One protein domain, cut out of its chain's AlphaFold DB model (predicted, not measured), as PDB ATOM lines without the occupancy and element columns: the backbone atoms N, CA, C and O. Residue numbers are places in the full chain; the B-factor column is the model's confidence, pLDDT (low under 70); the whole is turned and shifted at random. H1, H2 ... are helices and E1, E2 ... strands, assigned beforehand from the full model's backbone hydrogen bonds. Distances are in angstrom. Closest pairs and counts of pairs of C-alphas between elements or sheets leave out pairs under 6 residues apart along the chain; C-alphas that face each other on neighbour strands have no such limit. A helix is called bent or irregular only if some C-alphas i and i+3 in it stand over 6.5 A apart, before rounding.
ATOM      1  N   LEU A  87       1.615   6.615  19.349       96.62
ATOM      2  CA  LEU A  87       1.400   7.832  20.132       96.62
ATOM      3  C   LEU A  87       0.790   7.482  21.486       96.62
ATOM      4  O   LEU A  87       1.349   7.846  22.519       96.62
ATOM      5  N   TYR A  88      -0.310   6.726  21.474       96.38
ATOM      6  CA  TYR A  88      -0.956   6.227  22.684       96.38
ATOM      7  C   TYR A  88       0.054   5.507  23.581       96.38
ATOM      8  O   TYR A  88       0.239   5.883  24.740       96.38
ATOM      9  N   ASN A  89       0.775   4.533  23.022       95.44
ATOM     10  CA  ASN A  89       1.777   3.763  23.753       95.44
ATOM     11  C   ASN A  89       2.888   4.647  24.328       95.44
ATOM     12  O   ASN A  89       3.245   4.526  25.498       95.44
ATOM     13  N   THR A  90       3.418   5.568  23.528       95.69
ATOM     14  CA  THR A  90       4.503   6.458  23.947       95.69
ATOM     15  C   THR A  90       4.049   7.405  25.054       95.69
ATOM     16  O   THR A  90       4.768   7.587  26.033       95.69
ATOM     17  N   CYS A  91       2.830   7.945  24.986       95.69
ATOM     18  CA  CYS A  91       2.277   8.780  26.051       95.69
ATOM     19  C   CYS A  91       2.159   8.023  27.386       95.69
ATOM     20  O   CYS A  91       2.433   8.596  28.448       95.69
ATOM     21  N   LYS A  92       1.812   6.728  27.347       93.38
ATOM     22  CA  LYS A  92       1.836   5.841  28.525       93.38
ATOM     23  C   LYS A  92       3.247   5.635  29.051       93.38
ATOM     24  O   LYS A  92       3.480   5.761  30.255       93.38
ATOM     25  N   GLU A  93       4.193   5.361  28.157       90.44
ATOM     26  CA  GLU A  93       5.599   5.193  28.516       90.44
ATOM     27  C   GLU A  93       6.179   6.471  29.133       90.44
ATOM     28  O   GLU A  93       6.961   6.403  30.081       90.44
ATOM     29  N   TRP A  94       5.771   7.641  28.657       92.62
ATOM     30  CA  TRP A  94       6.264   8.927  29.147       92.62
ATOM     31  C   TRP A  94       5.572   9.405  30.421       92.62
ATOM     32  O   TRP A  94       6.026  10.348  31.065       92.62
ATOM     33  N   GLY A  95       4.488   8.746  30.834       91.56
ATOM     34  CA  GLY A  95       3.687   9.186  31.973       91.56
ATOM     35  C   GLY A  95       2.951  10.504  31.716       91.56
ATOM     36  O   GLY A  95       2.542  11.160  32.673       91.56
ATOM     37  N   VAL A  96       2.767  10.872  30.443       94.69
ATOM     38  CA  VAL A  96       1.852  11.939  29.992       94.69
ATOM     39  C   VAL A  96       0.461  11.374  29.667       94.69
ATOM     40  O   VAL A  96      -0.380  12.035  29.073       94.69
ATOM     41  N   SER A  97       0.203  10.136  30.088       95.12
ATOM     42  CA  SER A  97      -1.113   9.510  30.180       95.12
ATOM     43  C   SER A  97      -1.136   8.566  31.398       95.12
ATOM     44  O   SER A  97      -0.087   8.014  31.757       95.12
ATOM     45  N   PRO A  98      -2.283   8.370  32.080       91.38
ATOM     46  CA  PRO A  98      -2.368   7.504  33.258       91.38
ATOM     47  C   PRO A  98      -1.994   6.040  32.974       91.38
ATOM     48  O   PRO A  98      -2.260   5.525  31.893       91.38
ATOM     49  N   LYS A  99      -1.459   5.321  33.972       87.81
ATOM     50  CA  LYS A  99      -1.084   3.891  33.882       87.81
ATOM     51  C   LYS A  99      -2.296   2.957  34.035       87.81
ATOM     52  O   LYS A  99      -2.371   2.142  34.949       87.81
ATOM     53  N   ASN A 100      -3.284   3.131  33.172       88.19
ATOM     54  CA  ASN A 100      -4.504   2.327  33.075       88.19
ATOM     55  C   ASN A 100      -4.984   2.321  31.610       88.19
ATOM     56  O   ASN A 100      -4.254   2.755  30.727       88.19
ATOM     57  N   THR A 101      -6.204   1.872  31.333       85.19
ATOM     58  CA  THR A 101      -6.768   1.842  29.970       85.19
ATOM     59  C   THR A 101      -7.316   3.193  29.475       85.19
ATOM     60  O   THR A 101      -7.937   3.237  28.422       85.19
ATOM     61  N   SER A 102      -7.145   4.293  30.221       91.38
ATOM     62  CA  SER A 102      -7.646   5.626  29.838       91.38
ATOM     63  C   SER A 102      -6.851   6.223  28.681       91.38
ATOM     64  O   SER A 102      -5.632   6.277  28.757       91.38
ATOM     65  N   SER A 103      -7.491   6.786  27.664       91.94
ATOM     66  CA  SER A 103      -6.814   7.538  26.598       91.94
ATOM     67  C   SER A 103      -6.635   9.029  26.906       91.94
ATOM     68  O   SER A 103      -6.288   9.813  26.036       91.94
ATOM     69  N   THR A 104      -6.828   9.451  28.157       94.12
ATOM     70  CA  THR A 104      -6.659  10.856  28.549       94.12
ATOM     71  C   THR A 104      -5.190  11.272  28.580       94.12
ATOM     72  O   THR A 104      -4.342  10.539  29.105       94.12
ATOM     73  N   PHE A 105      -4.912  12.487  28.111       95.00
ATOM     74  CA  PHE A 105      -3.620  13.147  28.283       95.00
ATOM     75  C   PHE A 105      -3.507  13.757  29.692       95.00
ATOM     76  O   PHE A 105      -4.449  14.372  30.192       95.00
ATOM     77  N   THR A 106      -2.368  13.567  30.353       95.00
ATOM     78  CA  THR A 106      -2.096  14.120  31.687       95.00
ATOM     79  C   THR A 106      -1.548  15.537  31.549       95.00
ATOM     80  O   THR A 106      -0.463  15.722  31.005       95.00
ATOM     81  N   THR A 107      -2.252  16.531  32.089       89.81
ATOM     82  CA  THR A 107      -1.803  17.932  32.072       89.81
ATOM     83  C   THR A 107      -0.825  18.245  33.209       89.81
ATOM     84  O   THR A 107      -0.750  17.533  34.213       89.81
ATOM     85  N   GLY A 108      -0.053  19.328  33.059       94.00
ATOM     86  CA  GLY A 108       0.842  19.841  34.105       94.00
ATOM     87  C   GLY A 108       2.174  19.096  34.250       94.00
ATOM     88  O   GLY A 108       2.965  19.420  35.138       94.00
ATOM     89  N   VAL A 109       2.454  18.119  33.385       96.69
ATOM     90  CA  VAL A 109       3.768  17.470  33.312       96.69
ATOM     91  C   VAL A 109       4.773  18.458  32.718       96.69
ATOM     92  O   VAL A 109       4.496  19.065  31.695       96.69
ATOM     93  N   LYS A 110       5.930  18.645  33.359       97.06
ATOM     94  CA  LYS A 110       6.911  19.668  32.965       97.06
ATOM     95  C   LYS A 110       7.985  19.130  32.021       97.06
ATOM     96  O   LYS A 110       8.522  18.053  32.273       97.06
ATOM     97  N   TRP A 111       8.375  19.919  31.018       96.50
ATOM     98  CA  TRP A 111       9.481  19.606  30.100       96.50
ATOM     99  C   TRP A 111      10.801  19.353  30.839       96.50
ATOM    100  O   TRP A 111      11.449  18.332  30.613       96.50
ATOM    101  N   GLY A 112      11.141  20.207  31.811       95.25
ATOM    102  CA  GLY A 112      12.362  20.084  32.625       95.25
ATOM    103  C   GLY A 112      12.432  18.834  33.514       95.25
ATOM    104  O   GLY A 112      13.445  18.594  34.160       95.25
ATOM    105  N   LYS A 113      11.372  18.012  33.562       95.38
ATOM    106  CA  LYS A 113      11.439  16.669  34.152       95.38
ATOM    107  C   LYS A 113      12.270  15.723  33.284       95.38
ATOM    108  O   LYS A 113      12.978  14.886  33.832       95.38
ATOM    109  N   PHE A 114      12.128  15.822  31.964       95.31
ATOM    110  CA  PHE A 114      12.700  14.878  31.000       95.31
ATOM    111  C   PHE A 114      13.860  15.453  30.206       95.31
ATOM    112  O   PHE A 114      14.682  14.679  29.732       95.31
ATOM    113  N   MET A 115      13.908  16.775  30.046       94.94
ATOM    114  CA  MET A 115      14.870  17.453  29.189       94.94
ATOM    115  C   MET A 115      15.906  18.215  30.012       94.94
ATOM    116  O   MET A 115      15.562  18.857  31.004       94.94
ATOM    117  N   ASP A 116      17.153  18.168  29.557       92.94
ATOM    118  CA  ASP A 116      18.260  19.010  29.999       92.94
ATOM    119  C   ASP A 116      18.768  19.806  28.789       92.94
ATOM    120  O   ASP A 116      19.294  19.244  27.827       92.94
ATOM    121  N   TYR A 117      18.538  21.119  28.809       85.88
ATOM    122  CA  TYR A 117      18.888  22.016  27.706       85.88
ATOM    123  C   TYR A 117      20.285  22.631  27.859       85.88
ATOM    124  O   TYR A 117      20.754  23.296  26.937       85.88
ATOM    125  N   GLU A 118      20.960  22.409  28.991       87.44
ATOM    126  CA  GLU A 118      22.284  22.963  29.296       87.44
ATOM    127  C   GLU A 118      23.398  21.923  29.069       87.44
ATOM    128  O   GLU A 118      24.361  21.825  29.831       87.44
ATOM    129  N   VAL A 119      23.273  21.133  27.999       85.25
ATOM    130  CA  VAL A 119      24.236  20.087  27.620       85.25
ATOM    131  C   VAL A 119      24.898  20.377  26.277       85.25
ATOM    132  O   VAL A 119      24.338  21.053  25.416       85.25
ATOM    133  N   ASP A 120      26.103  19.835  26.088       82.88
ATOM    134  CA  ASP A 120      26.788  19.862  24.796       82.88
ATOM    135  C   ASP A 120      25.921  19.212  23.708       82.88
ATOM    136  O   ASP A 120      25.330  18.158  23.935       82.88
ATOM    137  N   ASN A 121      25.943  19.762  22.491       74.44
ATOM    138  CA  ASN A 121      25.214  19.203  21.341       74.44
ATOM    139  C   ASN A 121      25.612  17.755  20.991       74.44
ATOM    140  O   ASN A 121      24.911  17.100  20.229       74.44
ATOM    141  N   SER A 122      26.748  17.263  21.498       75.50
ATOM    142  CA  SER A 122      27.198  15.877  21.323       75.50
ATOM    143  C   SER A 122      26.550  14.888  22.297       75.50
ATOM    144  O   SER A 122      26.833  13.693  22.223       75.50
ATOM    145  N   LYS A 123      25.723  15.368  23.231       82.25
ATOM    146  CA  LYS A 123      25.005  14.555  24.214       82.25
ATOM    147  C   LYS A 123      23.511  14.642  23.972       82.25
ATOM    148  O   LYS A 123      22.999  15.600  23.396       82.25
ATOM    149  N   THR A 124      22.798  13.634  24.460       86.75
ATOM    150  CA  THR A 124      21.340  13.661  24.425       86.75
ATOM    151  C   THR A 124      20.837  14.800  25.310       86.75
ATOM    152  O   THR A 124      21.349  15.006  26.410       86.75
ATOM    153  N   GLN A 125      19.811  15.520  24.855       91.56
ATOM    154  CA  GLN A 125      19.136  16.552  25.652       91.56
ATOM    155  C   GLN A 125      18.190  15.952  26.704       91.56
ATOM    156  O   GLN A 125      17.297  16.636  27.195       91.56
ATOM    157  N   LEU A 126      18.320  14.659  27.014       93.62
ATOM    158  CA  LEU A 126      17.529  14.007  28.048       93.62
ATOM    159  C   LEU A 126      18.190  14.232  29.405       93.62
ATOM    160  O   LEU A 126      19.397  14.078  29.573       93.62
ATOM    161  N   ALA A 127      17.374  14.530  30.409       93.94
ATOM    162  CA  ALA A 127      17.811  14.560  31.791       93.94
ATOM    163  C   ALA A 127      18.359  13.184  32.202       93.94
ATOM    164  O   ALA A 127      17.849  12.142  31.794       93.94
ATOM    165  N   LYS A 128      19.360  13.171  33.087       90.44
ATOM    166  CA  LYS A 128      20.118  11.973  33.502       90.44
ATOM    167  C   LYS A 128      19.270  10.753  33.902       90.44
ATOM    168  O   LYS A 128      19.666   9.611  33.674       90.44
ATOM    169  N   ASP A 129      18.115  10.962  34.531       89.81
ATOM    170  CA  ASP A 129      17.222   9.866  34.944       89.81
ATOM    171  C   ASP A 129      16.269   9.382  33.838       89.81
ATOM    172  O   ASP A 129      15.552   8.398  34.031       89.81
ATOM    173  N   TYR A 130      16.305  10.026  32.672       91.12
ATOM    174  CA  TYR A 130      15.482   9.763  31.492       91.12
ATOM    175  C   TYR A 130      16.309   9.502  30.225       91.12
ATOM    176  O   TYR A 130      15.723   9.328  29.164       91.12
ATOM    177  N   GLU A 131      17.637   9.405  30.329       90.31
ATOM    178  CA  GLU A 131      18.566   9.069  29.240       90.31
ATOM    179  C   GLU A 131      18.422   7.592  28.802       90.31
ATOM    180  O   GLU A 131      19.278   6.742  29.042       90.31
ATOM    181  N   TYR A 132      17.276   7.269  28.196       89.31
ATOM    182  CA  TYR A 132      16.914   5.945  27.690       89.31
ATOM    183  C   TYR A 132      16.223   6.059  26.337       89.31
ATOM    184  O   TYR A 132      15.476   7.008  26.094       89.31
ATOM    185  N   SER A 133      16.384   5.046  25.484       89.69
ATOM    186  CA  SER A 133      15.817   5.062  24.130       89.69
ATOM    187  C   SER A 133      14.286   5.137  24.123       89.69
ATOM    188  O   SER A 133      13.702   5.720  23.219       89.69
ATOM    189  N   ARG A 134      13.602   4.694  25.188       88.81
ATOM    190  CA  ARG A 134      12.150   4.909  25.340       88.81
ATOM    191  C   ARG A 134      11.730   6.392  25.364       88.81
ATOM    192  O   ARG A 134      10.557   6.684  25.164       88.81
ATOM    193  N   TYR A 135      12.637   7.309  25.707       92.81
ATOM    194  CA  TYR A 135      12.386   8.750  25.810       92.81
ATOM    195  C   TYR A 135      13.040   9.532  24.670       92.81
ATOM    196  O   TYR A 135      12.813  10.733  24.568       92.81
ATOM    197  N   SER A 136      13.809   8.889  23.785       92.38
ATOM    198  CA  SER A 136      14.593   9.582  22.753       92.38
ATOM    199  C   SER A 136      13.736  10.475  21.858       92.38
ATOM    200  O   SER A 136      14.120  11.616  21.607       92.38
ATOM    201  N   CYS A 137      12.528  10.043  21.476       95.44
ATOM    202  CA  CYS A 137      11.634  10.869  20.659       95.44
ATOM    203  C   CYS A 137      11.174  12.165  21.350       95.44
ATOM    204  O   CYS A 137      10.731  13.082  20.661       95.44
ATOM    205  N   MET A 138      11.319  12.317  22.675       94.88
ATOM    206  CA  MET A 138      11.069  13.603  23.349       94.88
ATOM    207  C   MET A 138      11.976  14.707  22.803       94.88
ATOM    208  O   MET A 138      11.529  15.836  22.638       94.88
ATOM    209  N   THR A 139      13.207  14.365  22.420       92.19
ATOM    210  CA  THR A 139      14.183  15.311  21.858       92.19
ATOM    211  C   THR A 139      13.767  15.889  20.498       92.19
ATOM    212  O   THR A 139      14.363  16.870  20.055       92.19
ATOM    213  N   ARG A 140      12.724  15.348  19.847       92.31
ATOM    214  CA  ARG A 140      12.146  15.861  18.585       92.31
ATOM    215  C   ARG A 140      10.937  16.774  18.804       92.31
ATOM    216  O   ARG A 140      10.435  17.377  17.856       92.31
ATOM    217  N   ASN A 141      10.458  16.870  20.038       94.81
ATOM    218  CA  ASN A 141       9.315  17.688  20.424       94.81
ATOM    219  C   ASN A 141       9.789  18.959  21.143       94.81
ATOM    220  O   ASN A 141      10.913  19.014  21.647       94.81
ATOM    221  N   ARG A 142       8.975  20.016  21.135       92.31
ATOM    222  CA  ARG A 142       9.343  21.329  21.680       92.31
ATOM    223  C   ARG A 142       8.173  21.937  22.436       92.31
ATOM    224  O   ARG A 142       7.035  21.785  22.003       92.31
ATOM    225  N   ASP A 143       8.524  22.659  23.493       94.50
ATOM    226  CA  ASP A 143       7.667  23.631  24.164       94.50
ATOM    227  C   ASP A 143       7.387  24.784  23.186       94.50
ATOM    228  O   ASP A 143       8.232  25.653  22.955       94.50
ATOM    229  N   ASN A 144       6.249  24.715  22.500       92.44
ATOM    230  CA  ASN A 144       5.892  25.639  21.430       92.44
ATOM    231  C   ASN A 144       5.363  26.966  21.984       92.44
ATOM    232  O   ASN A 144       5.418  27.976  21.276       92.44
ATOM    233  N   ASN A 145       4.824  26.964  23.207       94.50
ATOM    234  CA  ASN A 145       4.218  28.137  23.838       94.50
ATOM    235  C   ASN A 145       5.111  28.775  24.928       94.50
ATOM    236  O   ASN A 145       4.878  29.925  25.303       94.50
ATOM    237  N   GLY A 146       6.164  28.082  25.368       95.06
ATOM    238  CA  GLY A 146       7.166  28.554  26.320       95.06
ATOM    239  C   GLY A 146       6.738  28.500  27.789       95.06
ATOM    240  O   GLY A 146       7.336  29.203  28.609       95.06
ATOM    241  N   ASP A 147       5.698  27.740  28.148       96.88
ATOM    242  CA  ASP A 147       5.167  27.677  29.519       96.88
ATOM    243  C   ASP A 147       5.801  26.560  30.389       96.88
ATOM    244  O   ASP A 147       5.526  26.415  31.598       96.88
ATOM    245  N   GLY A 148       6.695  25.776  29.781       96.06
ATOM    246  CA  GLY A 148       7.418  24.667  30.384       96.06
ATOM    247  C   GLY A 148       6.560  23.438  30.694       96.06
ATOM    248  O   GLY A 148       7.058  22.523  31.361       96.06
ATOM    249  N   VAL A 149       5.290  23.402  30.289       97.00
ATOM    250  CA  VAL A 149       4.364  22.267  30.394       97.00
ATOM    251  C   VAL A 149       4.363  21.509  29.073       97.00
ATOM    252  O   VAL A 149       4.472  22.094  28.014       97.00
ATOM    253  N   ILE A 150       4.275  20.184  29.144       96.69
ATOM    254  CA  ILE A 150       4.049  19.358  27.964       96.69
ATOM    255  C   ILE A 150       2.554  19.386  27.674       96.69
ATOM    256  O   ILE A 150       1.776  18.801  28.436       96.69
ATOM    257  N   ASP A 151       2.181  20.007  26.564       95.69
ATOM    258  CA  ASP A 151       0.821  19.963  26.046       95.69
ATOM    259  C   ASP A 151       0.636  18.838  25.020       95.69
ATOM    260  O   ASP A 151       1.582  18.280  24.453       95.69
ATOM    261  N   ARG A 152      -0.623  18.458  24.787       93.81
ATOM    262  CA  ARG A 152      -0.952  17.340  23.897       93.81
ATOM    263  C   ARG A 152      -0.429  17.573  22.480       93.81
ATOM    264  O   ARG A 152       0.165  16.661  21.910       93.81
ATOM    265  N   ASP A 153      -0.635  18.755  21.917       92.88
ATOM    266  CA  ASP A 153      -0.246  19.117  20.548       92.88
ATOM    267  C   ASP A 153       1.262  19.376  20.374       92.88
ATOM    268  O   ASP A 153       1.742  19.569  19.250       92.88
ATOM    269  N   GLU A 154       2.025  19.330  21.467       95.06
ATOM    270  CA  GLU A 154       3.489  19.360  21.464       95.06
ATOM    271  C   GLU A 154       4.102  17.962  21.346       95.06
ATOM    272  O   GLU A 154       5.229  17.825  20.867       95.06
ATOM    273  N   VAL A 155       3.358  16.911  21.710       95.12
ATOM    274  CA  VAL A 155       3.760  15.512  21.507       95.12
ATOM    275  C   VAL A 155       3.418  15.089  20.078       95.12
ATOM    276  O   VAL A 155       2.356  14.523  19.800       95.12
ATOM    277  N   ARG A 156       4.333  15.390  19.154       94.38
ATOM    278  CA  ARG A 156       4.182  15.139  17.713       94.38
ATOM    279  C   ARG A 156       4.953  13.908  17.265       94.38
ATOM    280  O   ARG A 156       4.422  13.090  16.524       94.38
ATOM    281  N   TRP A 157       6.189  13.781  17.734       96.50
ATOM    282  CA  TRP A 157       7.079  12.657  17.473       96.50
ATOM    283  C   TRP A 157       7.041  11.660  18.623       96.50
ATOM    284  O   TRP A 157       7.194  12.032  19.786       96.50
ATOM    285  N   TYR A 158       6.857  10.389  18.302       97.31
ATOM    286  CA  TYR A 158       6.695   9.315  19.272       97.31
ATOM    287  C   TYR A 158       7.300   8.015  18.746       97.31
ATOM    288  O   TYR A 158       7.559   7.874  17.553       97.31
ATOM    289  N   LEU A 159       7.527   7.049  19.634       96.81
ATOM    290  CA  LEU A 159       8.077   5.754  19.250       96.81
ATOM    291  C   LEU A 159       7.058   4.952  18.444       96.81
ATOM    292  O   LEU A 159       5.904   4.785  18.860       96.81
ATOM    293  N   ALA A 160       7.502   4.408  17.315       97.88
ATOM    294  CA  ALA A 160       6.679   3.551  16.475       97.88
ATOM    295  C   ALA A 160       6.125   2.350  17.259       97.88
ATOM    296  O   ALA A 160       6.839   1.681  18.008       97.88
ATOM    297  N   SER A 161       4.834   2.078  17.085       97.25
ATOM    298  CA  SER A 161       4.228   0.808  17.505       97.25
ATOM    299  C   SER A 161       4.740  -0.348  16.646       97.25
ATOM    300  O   SER A 161       5.314  -0.132  15.573       97.25
ATOM    301  N   ILE A 162       4.514  -1.585  17.090       95.62
ATOM    302  CA  ILE A 162       4.959  -2.764  16.344       95.62
ATOM    303  C   ILE A 162       4.419  -2.784  14.906       95.62
ATOM    304  O   ILE A 162       5.195  -3.031  13.988       95.62
ATOM    305  N   ASN A 163       3.156  -2.419  14.654       96.38
ATOM    306  CA  ASN A 163       2.623  -2.444  13.286       96.38
ATOM    307  C   ASN A 163       3.082  -1.264  12.434       96.38
ATOM    308  O   ASN A 163       3.126  -1.375  11.210       96.38
ATOM    309  N   GLN A 164       3.501  -0.160  13.056       98.06
ATOM    310  CA  GLN A 164       4.220   0.887  12.333       98.06
ATOM    311  C   GLN A 164       5.603   0.385  11.897       98.06
ATOM    312  O   GLN A 164       5.957   0.583  10.739       98.06
ATOM    313  N   LEU A 165       6.342  -0.343  12.749       97.81
ATOM    314  CA  LEU A 165       7.610  -0.981  12.353       97.81
ATOM    315  C   LEU A 165       7.404  -2.042  11.257       97.81
ATOM    316  O   LEU A 165       8.135  -2.046  10.271       97.81
ATOM    317  N   VAL A 166       6.376  -2.889  11.361       96.44
ATOM    318  CA  VAL A 166       6.010  -3.846  10.296       96.44
ATOM    319  C   VAL A 166       5.708  -3.112   8.987       96.44
ATOM    320  O   VAL A 166       6.156  -3.537   7.923       96.44
ATOM    321  N   GLY A 167       5.013  -1.973   9.053       97.12
ATOM    322  CA  GLY A 167       4.805  -1.096   7.903       97.12
ATOM    323  C   GLY A 167       6.115  -0.585   7.297       97.12
ATOM    324  O   GLY A 167       6.269  -0.620   6.077       97.12
ATOM    325  N   LEU A 168       7.079  -0.162   8.125       97.56
ATOM    326  CA  LEU A 168       8.408   0.261   7.660       97.56
ATOM    327  C   LEU A 168       9.159  -0.866   6.946       97.56
ATOM    328  O   LEU A 168       9.817  -0.607   5.943       97.56
ATOM    329  N   ALA A 169       9.046  -2.105   7.423       96.19
ATOM    330  CA  ALA A 169       9.659  -3.252   6.764       96.19
ATOM    331  C   ALA A 169       9.004  -3.564   5.407       96.19
ATOM    332  O   ALA A 169       9.706  -3.705   4.404       96.19
ATOM    333  N   ILE A 170       7.664  -3.585   5.351       96.62
ATOM    334  CA  ILE A 170       6.889  -3.787   4.112       96.62
ATOM    335  C   ILE A 170       7.199  -2.695   3.075       96.62
ATOM    336  O   ILE A 170       7.297  -2.976   1.884       96.62
ATOM    337  N   GLY A 171       7.337  -1.445   3.517       95.62
ATOM    338  CA  GLY A 171       7.636  -0.298   2.661       95.62
ATOM    339  C   GLY A 171       9.124   0.030   2.528       95.62
ATOM    340  O   GLY A 171       9.439   1.103   2.021       95.62
ATOM    341  N   SER A 172      10.029  -0.841   2.981       93.75
ATOM    342  CA  SER A 172      11.463  -0.537   3.131       93.75
ATOM    343  C   SER A 172      12.126  -0.034   1.847       93.75
ATOM    344  O   SER A 172      12.933   0.893   1.900       93.75
ATOM    345  N   GLY A 173      11.725  -0.562   0.687       91.62
ATOM    346  CA  GLY A 173      12.223  -0.134  -0.626       91.62
ATOM    347  C   GLY A 173      11.879   1.310  -1.022       91.62
ATOM    348  O   GLY A 173      12.415   1.808  -2.007       91.62
ATOM    349  N   LEU A 174      10.998   1.990  -0.282       93.56
ATOM    350  CA  LEU A 174      10.656   3.406  -0.483       93.56
ATOM    351  C   LEU A 174      11.489   4.352   0.382       93.56
ATOM    352  O   LEU A 174      11.485   5.559   0.143       93.56
ATOM    353  N   LEU A 175      12.115   3.820   1.428       95.25
ATOM    354  CA  LEU A 175      12.771   4.595   2.470       95.25
ATOM    355  C   LEU A 175      14.248   4.797   2.133       95.25
ATOM    356  O   LEU A 175      14.876   3.927   1.517       95.25
ATOM    357  N   SER A 176      14.823   5.919   2.577       94.81
ATOM    358  CA  SER A 176      16.282   6.078   2.578       94.81
ATOM    359  C   SER A 176      16.921   4.969   3.407       94.81
ATOM    360  O   SER A 176      16.295   4.405   4.308       94.81
ATOM    361  N   LYS A 177      18.192   4.669   3.123       93.50
ATOM    362  CA  LYS A 177      18.923   3.639   3.861       93.50
ATOM    363  C   LYS A 177      18.889   3.897   5.369       93.50
ATOM    364  O   LYS A 177      18.603   2.963   6.107       93.50
ATOM    365  N   ASP A 178      19.079   5.142   5.794       93.62
ATOM    366  CA  ASP A 178      19.114   5.531   7.211       93.62
ATOM    367  C   ASP A 178      17.769   5.306   7.922       93.62
ATOM    368  O   ASP A 178      17.739   4.889   9.083       93.62
ATOM    369  N   ALA A 179      16.663   5.478   7.189       94.88
ATOM    370  CA  ALA A 179      15.301   5.362   7.699       94.88
ATOM    371  C   ALA A 179      14.801   3.903   7.763       94.88
ATOM    372  O   ALA A 179      13.928   3.573   8.574       94.88
ATOM    373  N   GLN A 180      15.356   3.006   6.937       95.62
ATOM    374  CA  GLN A 180      15.047   1.570   6.969       95.62
ATOM    375  C   GLN A 180      15.364   0.971   8.339       95.62
ATOM    376  O   GLN A 180      16.319   1.383   8.982       95.62
ATOM    377  N   LEU A 181      14.609  -0.044   8.778       95.75
ATOM    378  CA  LEU A 181      14.879  -0.718  10.058       95.75
ATOM    379  C   LEU A 181      16.297  -1.299  10.123       95.75
ATOM    380  O   LEU A 181      16.942  -1.207  11.161       95.75
ATOM    381  N   TYR A 182      16.760  -1.882   9.012       95.38
ATOM    382  CA  TYR A 182      18.110  -2.414   8.862       95.38
ATOM    383  C   TYR A 182      18.956  -1.490   7.990       95.38
ATOM    384  O   TYR A 182      18.950  -1.586   6.758       95.38
ATOM    385  N   ASN A 183      19.689  -0.578   8.621       94.44
ATOM    386  CA  ASN A 183      20.436   0.479   7.938       94.44
ATOM    387  C   ASN A 183      21.956   0.232   7.879       94.44
ATOM    388  O   ASN A 183      22.685   1.058   7.342       94.44
ATOM    389  N   LYS A 184      22.427  -0.944   8.313       93.62
ATOM    390  CA  LYS A 184      23.843  -1.350   8.260       93.62
ATOM    391  C   LYS A 184      24.461  -1.236   6.863       93.62
ATOM    392  O   LYS A 184      23.835  -1.624   5.864       93.62
ATOM    393  N   SER A 185      25.703  -0.748   6.812       94.38
ATOM    394  CA  SER A 185      26.502  -0.659   5.585       94.38
ATOM    395  C   SER A 185      26.837  -2.056   5.035       94.38
ATOM    396  O   SER A 185      26.769  -3.035   5.783       94.38
ATOM    397  N   PRO A 186      27.178  -2.206   3.742       93.69
ATOM    398  CA  PRO A 186      27.669  -3.480   3.212       93.69
ATOM    399  C   PRO A 186      28.868  -4.035   3.996       93.69
ATOM    400  O   PRO A 186      28.962  -5.244   4.197       93.69
ATOM    401  N   GLU A 187      29.751  -3.158   4.474       94.88
ATOM    402  CA  GLU A 187      30.908  -3.514   5.294       94.88
ATOM    403  C   GLU A 187      30.480  -4.077   6.654       94.88
ATOM    404  O   GLU A 187      30.946  -5.146   7.051       94.88
ATOM    405  N   ASP A 188      29.544  -3.409   7.337       94.62
ATOM    406  CA  ASP A 188      28.998  -3.891   8.610       94.62
ATOM    407  C   ASP A 188      28.283  -5.228   8.423       94.62
ATOM    408  O   ASP A 188      28.479  -6.153   9.207       94.62
ATOM    409  N   GLN A 189      27.489  -5.362   7.355       93.56
ATOM    410  CA  GLN A 189      26.785  -6.599   7.010       93.56
ATOM    411  C   GLN A 189      27.739  -7.772   6.762       93.56
ATOM    412  O   GLN A 189      27.361  -8.914   7.016       93.56
ATOM    413  N   ALA A 190      28.960  -7.523   6.287       92.00
ATOM    414  CA  ALA A 190      29.972  -8.557   6.070       92.00
ATOM    415  C   ALA A 190      30.723  -8.957   7.354       92.00
ATOM    416  O   ALA A 190      31.405  -9.979   7.363       92.00
ATOM    417  N   SER A 191      30.599  -8.189   8.442       92.06
ATOM    418  CA  SER A 191      31.257  -8.498   9.713       92.06
ATOM    419  C   SER A 191      30.723  -9.790  10.332       92.06
ATOM    420  O   SER A 191      29.514 -10.035  10.338       92.06
ATOM    421  N   SER A 192      31.615 -10.593  10.913       89.38
ATOM    422  CA  SER A 192      31.258 -11.755  11.734       89.38
ATOM    423  C   SER A 192      30.984 -11.401  13.203       89.38
ATOM    424  O   SER A 192      30.505 -12.254  13.948       89.38
ATOM    425  N   ASP A 193      31.229 -10.150  13.611       88.94
ATOM    426  CA  ASP A 193      30.908  -9.628  14.945       88.94
ATOM    427  C   ASP A 193      29.421  -9.255  15.041       88.94
ATOM    428  O   ASP A 193      28.952  -8.342  14.352       88.94
ATOM    429  N   ASP A 194      28.681  -9.959  15.901       87.06
ATOM    430  CA  ASP A 194      27.241  -9.778  16.097       87.06
ATOM    431  C   ASP A 194      26.854  -8.353  16.512       87.06
ATOM    432  O   ASP A 194      25.824  -7.851  16.064       87.06
ATOM    433  N   GLN A 195      27.716  -7.644  17.244       86.12
ATOM    434  CA  GLN A 195      27.478  -6.261  17.659       86.12
ATOM    435  C   GLN A 195      27.561  -5.272  16.490       86.12
ATOM    436  O   GLN A 195      27.063  -4.148  16.587       86.12
ATOM    437  N   VAL A 196      28.205  -5.669  15.391       90.00
ATOM    438  CA  VAL A 196      28.405  -4.825  14.211       90.00
ATOM    439  C   VAL A 196      27.287  -5.045  13.200       90.00
ATOM    440  O   VAL A 196      26.649  -4.074  12.788       90.00
ATOM    441  N   TRP A 197      27.031  -6.300  12.815       91.31
ATOM    442  CA  TRP A 197      26.123  -6.604  11.705       91.31
ATOM    443  C   TRP A 197      24.655  -6.735  12.116       91.31
ATOM    444  O   TRP A 197      23.792  -6.544  11.261       91.31
ATOM    445  N   GLN A 198      24.340  -7.057  13.376       90.75
ATOM    446  CA  GLN A 198      22.949  -7.153  13.833       90.75
ATOM    447  C   GLN A 198      22.387  -5.775  14.170       90.75
ATOM    448  O   GLN A 198      23.118  -4.853  14.553       90.75
ATOM    449  N   GLN A 199      21.071  -5.624  14.038       92.12
ATOM    450  CA  GLN A 199      20.399  -4.394  14.425       92.12
ATOM    451  C   GLN A 199      19.009  -4.695  14.952       92.12
ATOM    452  O   GLN A 199      18.169  -5.281  14.282       92.12
ATOM    453  N   HIS A 200      18.746  -4.213  16.158       92.38
ATOM    454  CA  HIS A 200      17.502  -4.487  16.848       92.38
ATOM    455  C   HIS A 200      16.747  -3.187  17.072       92.38
ATOM    456  O   HIS A 200      17.301  -2.245  17.640       92.38
ATOM    457  N   VAL A 201      15.481  -3.151  16.659       94.06
ATOM    458  CA  VAL A 201      14.630  -1.964  16.769       94.06
ATOM    459  C   VAL A 201      13.520  -2.237  17.772       94.06
ATOM    460  O   VAL A 201      12.729  -3.165  17.606       94.06
ATOM    461  N   ILE A 202      13.443  -1.432  18.826       92.44
ATOM    462  CA  ILE A 202      12.357  -1.538  19.808       92.44
ATOM    463  C   ILE A 202      11.112  -0.784  19.337       92.44
ATOM    464  O   ILE A 202      11.193   0.293  18.744       92.44
ATOM    465  N   SER A 203       9.943  -1.332  19.657       94.06
ATOM    466  CA  SER A 203       8.668  -0.633  19.502       94.06
ATOM    467  C   SER A 203       8.210   0.007  20.814       94.06
ATOM    468  O   SER A 203       8.682  -0.332  21.899       94.06
ATOM    469  N   SER A 204       7.231   0.904  20.726       94.31
ATOM    470  CA  SER A 204       6.481   1.386  21.892       94.31
ATOM    471  C   SER A 204       5.496   0.353  22.449       94.31
ATOM    472  O   SER A 204       4.964   0.548  23.542       94.31
ATOM    473  N   THR A 205       5.243  -0.740  21.726       93.31
ATOM    474  CA  THR A 205       4.264  -1.768  22.086       93.31
ATOM    475  C   THR A 205       4.864  -2.756  23.088       93.31
ATOM    476  O   THR A 205       5.920  -3.336  22.846       93.31
ATOM    477  N   SER A 206       4.193  -2.990  24.217       89.25
ATOM    478  CA  SER A 206       4.613  -3.997  25.200       89.25
ATOM    479  C   SER A 206       4.452  -5.418  24.656       89.25
ATOM    480  O   SER A 206       3.432  -5.729  24.041       89.25
ATOM    481  N   TYR A 207       5.405  -6.301  24.947       85.69
ATOM    482  CA  TYR A 207       5.367  -7.684  24.487       85.69
ATOM    483  C   TYR A 207       4.254  -8.504  25.161       85.69
ATOM    484  O   TYR A 207       3.961  -8.365  26.355       85.69
ATOM    485  N   THR A 208       3.634  -9.387  24.375       67.44
ATOM    486  CA  THR A 208       2.404 -10.122  24.715       67.44
ATOM    487  C   THR A 208       2.535 -11.013  25.955       67.44
ATOM    488  O   THR A 208       1.598 -11.095  26.753       67.44
ATOM    489  N   GLU A 209       3.690 -11.662  26.149       58.62
ATOM    490  CA  GLU A 209       3.959 -12.473  27.339       58.62
ATOM    491  C   GLU A 209       4.386 -11.565  28.504       58.62
ATOM    492  O   GLU A 209       5.466 -10.974  28.517       58.62
ATOM    493  N   GLY A 210       3.501 -11.430  29.494       54.59
ATOM    494  CA  GLY A 210       3.757 -10.685  30.728       54.59
ATOM    495  C   GLY A 210       3.331  -9.213  30.723       54.59
ATOM    496  O   GLY A 210       3.289  -8.642  31.811       54.59
ATOM    497  N   ARG A 211       2.983  -8.615  29.564       63.19
ATOM    498  CA  ARG A 211       2.500  -7.214  29.392       63.19
ATOM    499  C   ARG A 211       3.138  -6.227  30.377       63.19
ATOM    500  O   ARG A 211       2.461  -5.442  31.048       63.19
ATOM    501  N   ASN A 212       4.457  -6.329  30.494       67.56
ATOM    502  CA  ASN A 212       5.280  -5.441  31.292       67.56
ATOM    503  C   ASN A 212       5.839  -4.384  30.348       67.56
ATOM    504  O   ASN A 212       6.494  -4.717  29.365       67.56
ATOM    505  N   SER A 213       5.617  -3.116  30.663       66.19
ATOM    506  CA  SER A 213       6.077  -1.986  29.853       66.19
ATOM    507  C   SER A 213       7.594  -1.904  29.720       66.19
ATOM    508  O   SER A 213       8.121  -1.270  28.808       66.19
ATOM    509  N   ASN A 214       8.320  -2.572  30.614       73.81
ATOM    510  CA  ASN A 214       9.766  -2.668  30.515       73.81
ATOM    511  C   ASN A 214      10.224  -3.721  29.499       73.81
ATOM    512  O   ASN A 214      11.414  -3.765  29.225       73.81
ATOM    513  N   ASN A 215       9.322  -4.534  28.940       81.62
ATOM    514  CA  ASN A 215       9.614  -5.561  27.943       81.62
ATOM    515  C   ASN A 215       8.895  -5.242  26.615       81.62
ATOM    516  O   ASN A 215       7.839  -5.822  26.350       81.62
ATOM    517  N   PRO A 216       9.389  -4.281  25.815       87.50
ATOM    518  CA  PRO A 216       8.788  -3.943  24.534       87.50
ATOM    519  C   PRO A 216       8.942  -5.102  23.548       87.50
ATOM    520  O   PRO A 216       9.867  -5.914  23.653       87.50
ATOM    521  N   THR A 217       8.044  -5.150  22.571       90.25
ATOM    522  CA  THR A 217       8.233  -5.971  21.380       90.25
ATOM    523  C   THR A 217       9.382  -5.382  20.574       90.25
ATOM    524  O   THR A 217       9.390  -4.187  20.261       90.25
ATOM    525  N   LEU A 218      10.350  -6.230  20.258       90.69
ATOM    526  CA  LEU A 218      11.560  -5.910  19.521       90.69
ATOM    527  C   LEU A 218      11.500  -6.558  18.141       90.69
ATOM    528  O   LEU A 218      11.056  -7.698  18.021       90.69
ATOM    529  N   VAL A 219      11.953  -5.829  17.124       94.31
ATOM    530  CA  VAL A 219      12.165  -6.327  15.765       94.31
ATOM    531  C   VAL A 219      13.653  -6.612  15.575       94.31
ATOM    532  O   VAL A 219      14.488  -5.742  15.821       94.31
ATOM    533  N   TRP A 220      13.969  -7.821  15.122       94.00
ATOM    534  CA  TRP A 220      15.298  -8.201  14.639       94.00
ATOM    535  C   TRP A 220      15.397  -7.708  13.198       94.00
ATOM    536  O   TRP A 220      14.885  -8.348  12.277       94.00
ATOM    537  N   ALA A 221      15.931  -6.502  13.005       94.56
ATOM    538  CA  ALA A 221      15.838  -5.811  11.725       94.56
ATOM    539  C   ALA A 221      16.683  -6.492  10.648       94.56
ATOM    540  O   ALA A 221      16.291  -6.490   9.482       94.56
ATOM    541  N   GLU A 222      17.791  -7.135  11.022       93.81
ATOM    542  CA  GLU A 222      18.561  -7.970  10.099       93.81
ATOM    543  C   GLU A 222      17.757  -9.173   9.589       93.81
ATOM    544  O   GLU A 222      18.012  -9.642   8.488       93.81
ATOM    545  N   GLU A 223      16.744  -9.617  10.338       93.75
ATOM    546  CA  GLU A 223      15.751 -10.618   9.935       93.75
ATOM    547  C   GLU A 223      14.457  -9.973   9.385       93.75
ATOM    548  O   GLU A 223      13.410 -10.617   9.293       93.75
ATOM    549  N   CYS A 224      14.505  -8.693   9.007       90.62
ATOM    550  CA  CYS A 224      13.406  -7.883   8.470       90.62
ATOM    551  C   CYS A 224      12.232  -7.657   9.451       90.62
ATOM    552  O   CYS A 224      12.045  -6.535   9.920       90.62
ATOM    553  N   ILE A 225      11.442  -8.691   9.772       89.62
ATOM    554  CA  ILE A 225      10.230  -8.601  10.621       89.62
ATOM    555  C   ILE A 225      10.123  -9.702  11.677       89.62
ATOM    556  O   ILE A 225       9.039  -9.930  12.215       89.62
ATOM    557  N   SER A 226      11.215 -10.397  11.991       93.88
ATOM    558  CA  SER A 226      11.221 -11.293  13.149       93.88
ATOM    559  C   SER A 226      11.050 -10.508  14.446       93.88
ATOM    560  O   SER A 226      11.592  -9.413  14.597       93.88
ATOM    561  N   THR A 227      10.323 -11.078  15.407       91.75
ATOM    562  CA  THR A 227       9.973 -10.389  16.654       91.75
ATOM    563  C   THR A 227      10.247 -11.212  17.901       91.75
ATOM    564  O   THR A 227       9.955 -12.408  17.931       91.75
ATOM    565  N   SER A 228      10.689 -10.551  18.970       87.50
ATOM    566  CA  SER A 228      10.821 -11.147  20.304       87.50
ATOM    567  C   SER A 228      10.518 -10.139  21.415       87.50
ATOM    568  O   SER A 228      10.248  -8.961  21.169       87.50
ATOM    569  N   ALA A 229      10.579 -10.606  22.659       84.62
ATOM    570  CA  ALA A 229      10.702  -9.731  23.816       84.62
ATOM    571  C   ALA A 229      12.109  -9.109  23.864       84.62
ATOM    572  O   ALA A 229      13.099  -9.798  23.612       84.62
ATOM    573  N   ALA A 230      12.212  -7.827  24.227       80.69
ATOM    574  CA  ALA A 230      13.506  -7.154  24.372       80.69
ATOM    575  C   ALA A 230      14.300  -7.589  25.621       80.69
ATOM    576  O   ALA A 230      15.525  -7.559  25.599       80.69
ATOM    577  N   ASN A 231      13.619  -7.997  26.701       70.81
ATOM    578  CA  ASN A 231      14.240  -8.398  27.976       70.81
ATOM    579  C   ASN A 231      14.399  -9.914  28.139       70.81
ATOM    580  O   ASN A 231      14.499 -10.410  29.266       70.81
ATOM    581  N   GLU A 232      14.389 -10.683  27.055       57.66
ATOM    582  CA  GLU A 232      14.882 -12.052  27.164       57.66
ATOM    583  C   GLU A 232      16.340 -12.011  27.659       57.66
ATOM    584  O   GLU A 232      17.070 -11.079  27.336       57.66
ATOM    585  N   SER A 233      16.753 -12.973  28.494       48.72
ATOM    586  CA  SER A 233      18.018 -13.024  29.265       48.72
ATOM    587  C   SER A 233      19.332 -12.914  28.456       48.72
ATOM    588  O   SER A 233      20.421 -13.139  28.989       48.72
ATOM    589  N   TRP A 234      19.235 -12.594  27.173       52.69
ATOM    590  CA  TRP A 234      20.280 -12.309  26.212       52.69
ATOM    591  C   TRP A 234      20.967 -10.989  26.578       52.69
ATOM    592  O   TRP A 234      20.452  -9.898  26.351       52.69
ATOM    593  N   GLN A 235      22.178 -11.074  27.129       49.56
ATOM    594  CA  GLN A 235      23.019  -9.929  27.517       49.56
ATOM    595  C   GLN A 235      23.432  -9.007  26.342       49.56
ATOM    596  O   GLN A 235      24.239  -8.096  26.541       49.56
ATOM    597  N   TYR A 236      22.895  -9.246  25.143       53.78
ATOM    598  CA  TYR A 236      23.315  -8.693  23.858       53.78
ATOM    599  C   TYR A 236      22.532  -7.433  23.450       53.78
ATOM    600  O   TYR A 236      23.090  -6.550  22.807       53.78
ATOM    601  N   ILE A 237      21.279  -7.259  23.891       68.12
ATOM    602  CA  ILE A 237      20.445  -6.109  23.486       68.12
ATOM    603  C   ILE A 237      20.592  -4.964  24.497       68.12
ATOM    604  O   ILE A 237      19.684  -4.638  25.260       68.12
ATOM    605  N   LYS A 238      21.782  -4.355  24.555       66.75
ATOM    606  CA  LYS A 238      22.045  -3.258  25.505       66.75
ATOM    607  C   LYS A 238      21.665  -1.886  24.975       66.75
ATOM    608  O   LYS A 238      21.400  -1.007  25.792       66.75
ATOM    609  N   LYS A 239      21.679  -1.690  23.655       81.81
ATOM    610  CA  LYS A 239      21.499  -0.381  23.017       81.81
ATOM    611  C   LYS A 239      20.715  -0.497  21.702       81.81
ATOM    612  O   LYS A 239      21.319  -0.421  20.637       81.81
ATOM    613  N   PRO A 240      19.405  -0.794  21.773       87.69
ATOM    614  CA  PRO A 240      18.588  -0.957  20.579       87.69
ATOM    615  C   PRO A 240      18.355   0.385  19.882       87.69
ATOM    616  O   PRO A 240      18.241   1.417  20.549       87.69
ATOM    617  N   SER A 241      18.202   0.336  18.561       92.62
ATOM    618  CA  SER A 241      17.745   1.469  17.761       92.62
ATOM    619  C   SER A 241      16.248   1.714  17.982       92.62
ATOM    620  O   SER A 241      15.495   0.837  18.427       92.62
ATOM    621  N   ILE A 242      15.789   2.904  17.619       94.44
ATOM    622  CA  ILE A 242      14.378   3.300  17.632       94.44
ATOM    623  C   ILE A 242      13.964   3.896  16.288       94.44
ATOM    624  O   ILE A 242      14.792   4.254  15.457       94.44
ATOM    625  N   ARG A 243      12.657   4.039  16.069       96.69
ATOM    626  CA  ARG A 243      12.129   4.893  15.000       96.69
ATOM    627  C   ARG A 243      11.111   5.853  15.588       96.69
ATOM    628  O   ARG A 243      10.076   5.407  16.097       96.69
ATOM    629  N   CYS A 244      11.393   7.155  15.515       97.38
ATOM    630  CA  CYS A 244      10.387   8.160  15.810       97.38
ATOM    631  C   CYS A 244       9.496   8.375  14.590       97.38
ATOM    632  O   CYS A 244       9.950   8.618  13.471       97.38
ATOM    633  N   VAL A 245       8.198   8.309  14.832       97.69
ATOM    634  CA  VAL A 245       7.153   8.557  13.849       97.69
ATOM    635  C   VAL A 245       6.229   9.655  14.347       97.69
ATOM    636  O   VAL A 245       6.198   9.977  15.535       97.69
ATOM    637  N   ARG A 246       5.469  10.234  13.427       95.69
ATOM    638  CA  ARG A 246       4.414  11.193  13.726       95.69
ATOM    639  C   ARG A 246       3.212  10.982  12.831       95.69
ATOM    640  O   ARG A 246       3.348  10.556  11.683       95.69
ATOM    641  N   ASN A 247       2.050  11.353  13.338       95.00
ATOM    642  CA  ASN A 247       0.836  11.422  12.544       95.00
ATOM    643  C   ASN A 247       0.907  12.585  11.544       95.00
ATOM    644  O   ASN A 247       1.545  13.612  11.789       95.00
ATOM    645  N   LEU A 248       0.238  12.400  10.413       92.50
ATOM    646  CA  LEU A 248       0.174  13.312   9.281       92.50
ATOM    647  C   LEU A 248      -1.291  13.476   8.852       92.50
ATOM    648  O   LEU A 248      -2.061  12.515   8.873       92.50
ATOM    649  N   GLY A 249      -1.652  14.670   8.389       87.81
ATOM    650  CA  GLY A 249      -3.007  14.975   7.920       87.81
ATOM    651  C   GLY A 249      -3.987  15.352   9.034       87.81
ATOM    652  O   GLY A 249      -3.599  15.567  10.182       87.81
ATOM    653  N   TYR A 250      -5.261  15.471   8.662       86.44
ATOM    654  CA  TYR A 250      -6.328  16.022   9.504       86.44
ATOM    655  C   TYR A 250      -7.101  14.920  10.221       86.44
ATOM    656  O   TYR A 250      -8.163  14.479   9.772       86.44
ATOM    657  N   ILE A 251      -6.542  14.442  11.331       84.94
ATOM    658  CA  ILE A 251      -7.196  13.430  12.164       84.94
ATOM    659  C   ILE A 251      -8.466  14.031  12.775       84.94
ATOM    660  O   ILE A 251      -8.462  15.153  13.277       84.94
ATOM    661  N   ASP A 252      -9.572  13.290  12.665       82.31
ATOM    662  CA  ASP A 252     -10.924  13.714  13.055       82.31
ATOM    663  C   ASP A 252     -11.404  15.026  12.397       82.31
ATOM    664  O   ASP A 252     -12.283  15.712  12.916       82.31
ATOM    665  N   GLY A 253     -10.850  15.377  11.230       80.19
ATOM    666  CA  GLY A 253     -11.212  16.597  10.504       80.19
ATOM    667  C   GLY A 253     -10.703  17.885  11.157       80.19
ATOM    668  O   GLY A 253     -11.195  18.962  10.822       80.19
ATOM    669  N   ASN A 254      -9.749  17.780  12.086       74.19
ATOM    670  CA  ASN A 254      -9.105  18.924  12.712       74.19
ATOM    671  C   ASN A 254      -7.755  19.231  12.045       74.19
ATOM    672  O   ASN A 254      -6.905  18.350  11.901       74.19
TER     673      ASN A 254
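Overview. This is residues 87 to 254 of the 433 residues of an uncharacterized protein of Rikenellaceae bacterium (UniProt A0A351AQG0). Little regular structure: mostly loops round a small three-stranded antiparallel sheet, E1 E2 E3, with H3 over one face, H1 and H2 by edge strand E1, and H4 and H5 making a far corner. Residues 249 to 254 stick out. The printed part has 168 residues, 56 in named elements, ordered H1 H2 H3 H4 H5 E1 E2 E3 E4, class mixed. It is compact, radius of gyration of the C-alphas 16.9 A, spanning 50 by 38 by 34 A.

Arrangement. H1, residues 87 to 94, only just touches H2, residues 133 to 140, with 3 pairs of C-alphas within 8 A, the closest Trp 94 and Tyr 135, 7.0 A. H2 is irregular: C-alphas 134 and 137 are 7.6 A apart. H3, residues 162 to 170, is on the sheet at a height of 9.6 A. H4, residues 186 to 190, and H5, residues 194 to 197, touch only at the corner, closest C-alphas Gln 189 and Trp 197, 4.7 A. E1, residues 200 to 206, E2, residues 216 to 220, and E3, residues 226 to 229, form a meander, two antiparallel hairpins in a row; N 201 and O 219 are 2.9 A apart, N 218 and O 228 2.9 A. Residues 244 to 245 of E4, residues 244 to 249, pair antiparallel with residues 158 to 159. Each O i to N i+4 pair is within hydrogen-bond range in H1, H3 and H4; H2 has 0 of 4, but 4 of 5 O i to N i+3 pairs; H5 is too short.

Along the chain. H1 begins at C-alpha 87 (1.400, 7.832, 20.132); E4 ends at C-alpha 249 (-3.007, 14.975, 7.920). From first to last C-alpha H3 is 12.4 A, E1 15.4 A and E4 17.0 A.

Size, cuts and confidence. The printed part has no cut. The links H1 to H2, H2 to H3, H3 to H4 and E3 to E4 are long. The pLDDT is under 70 at residues 208 to 213 and 232 to 238.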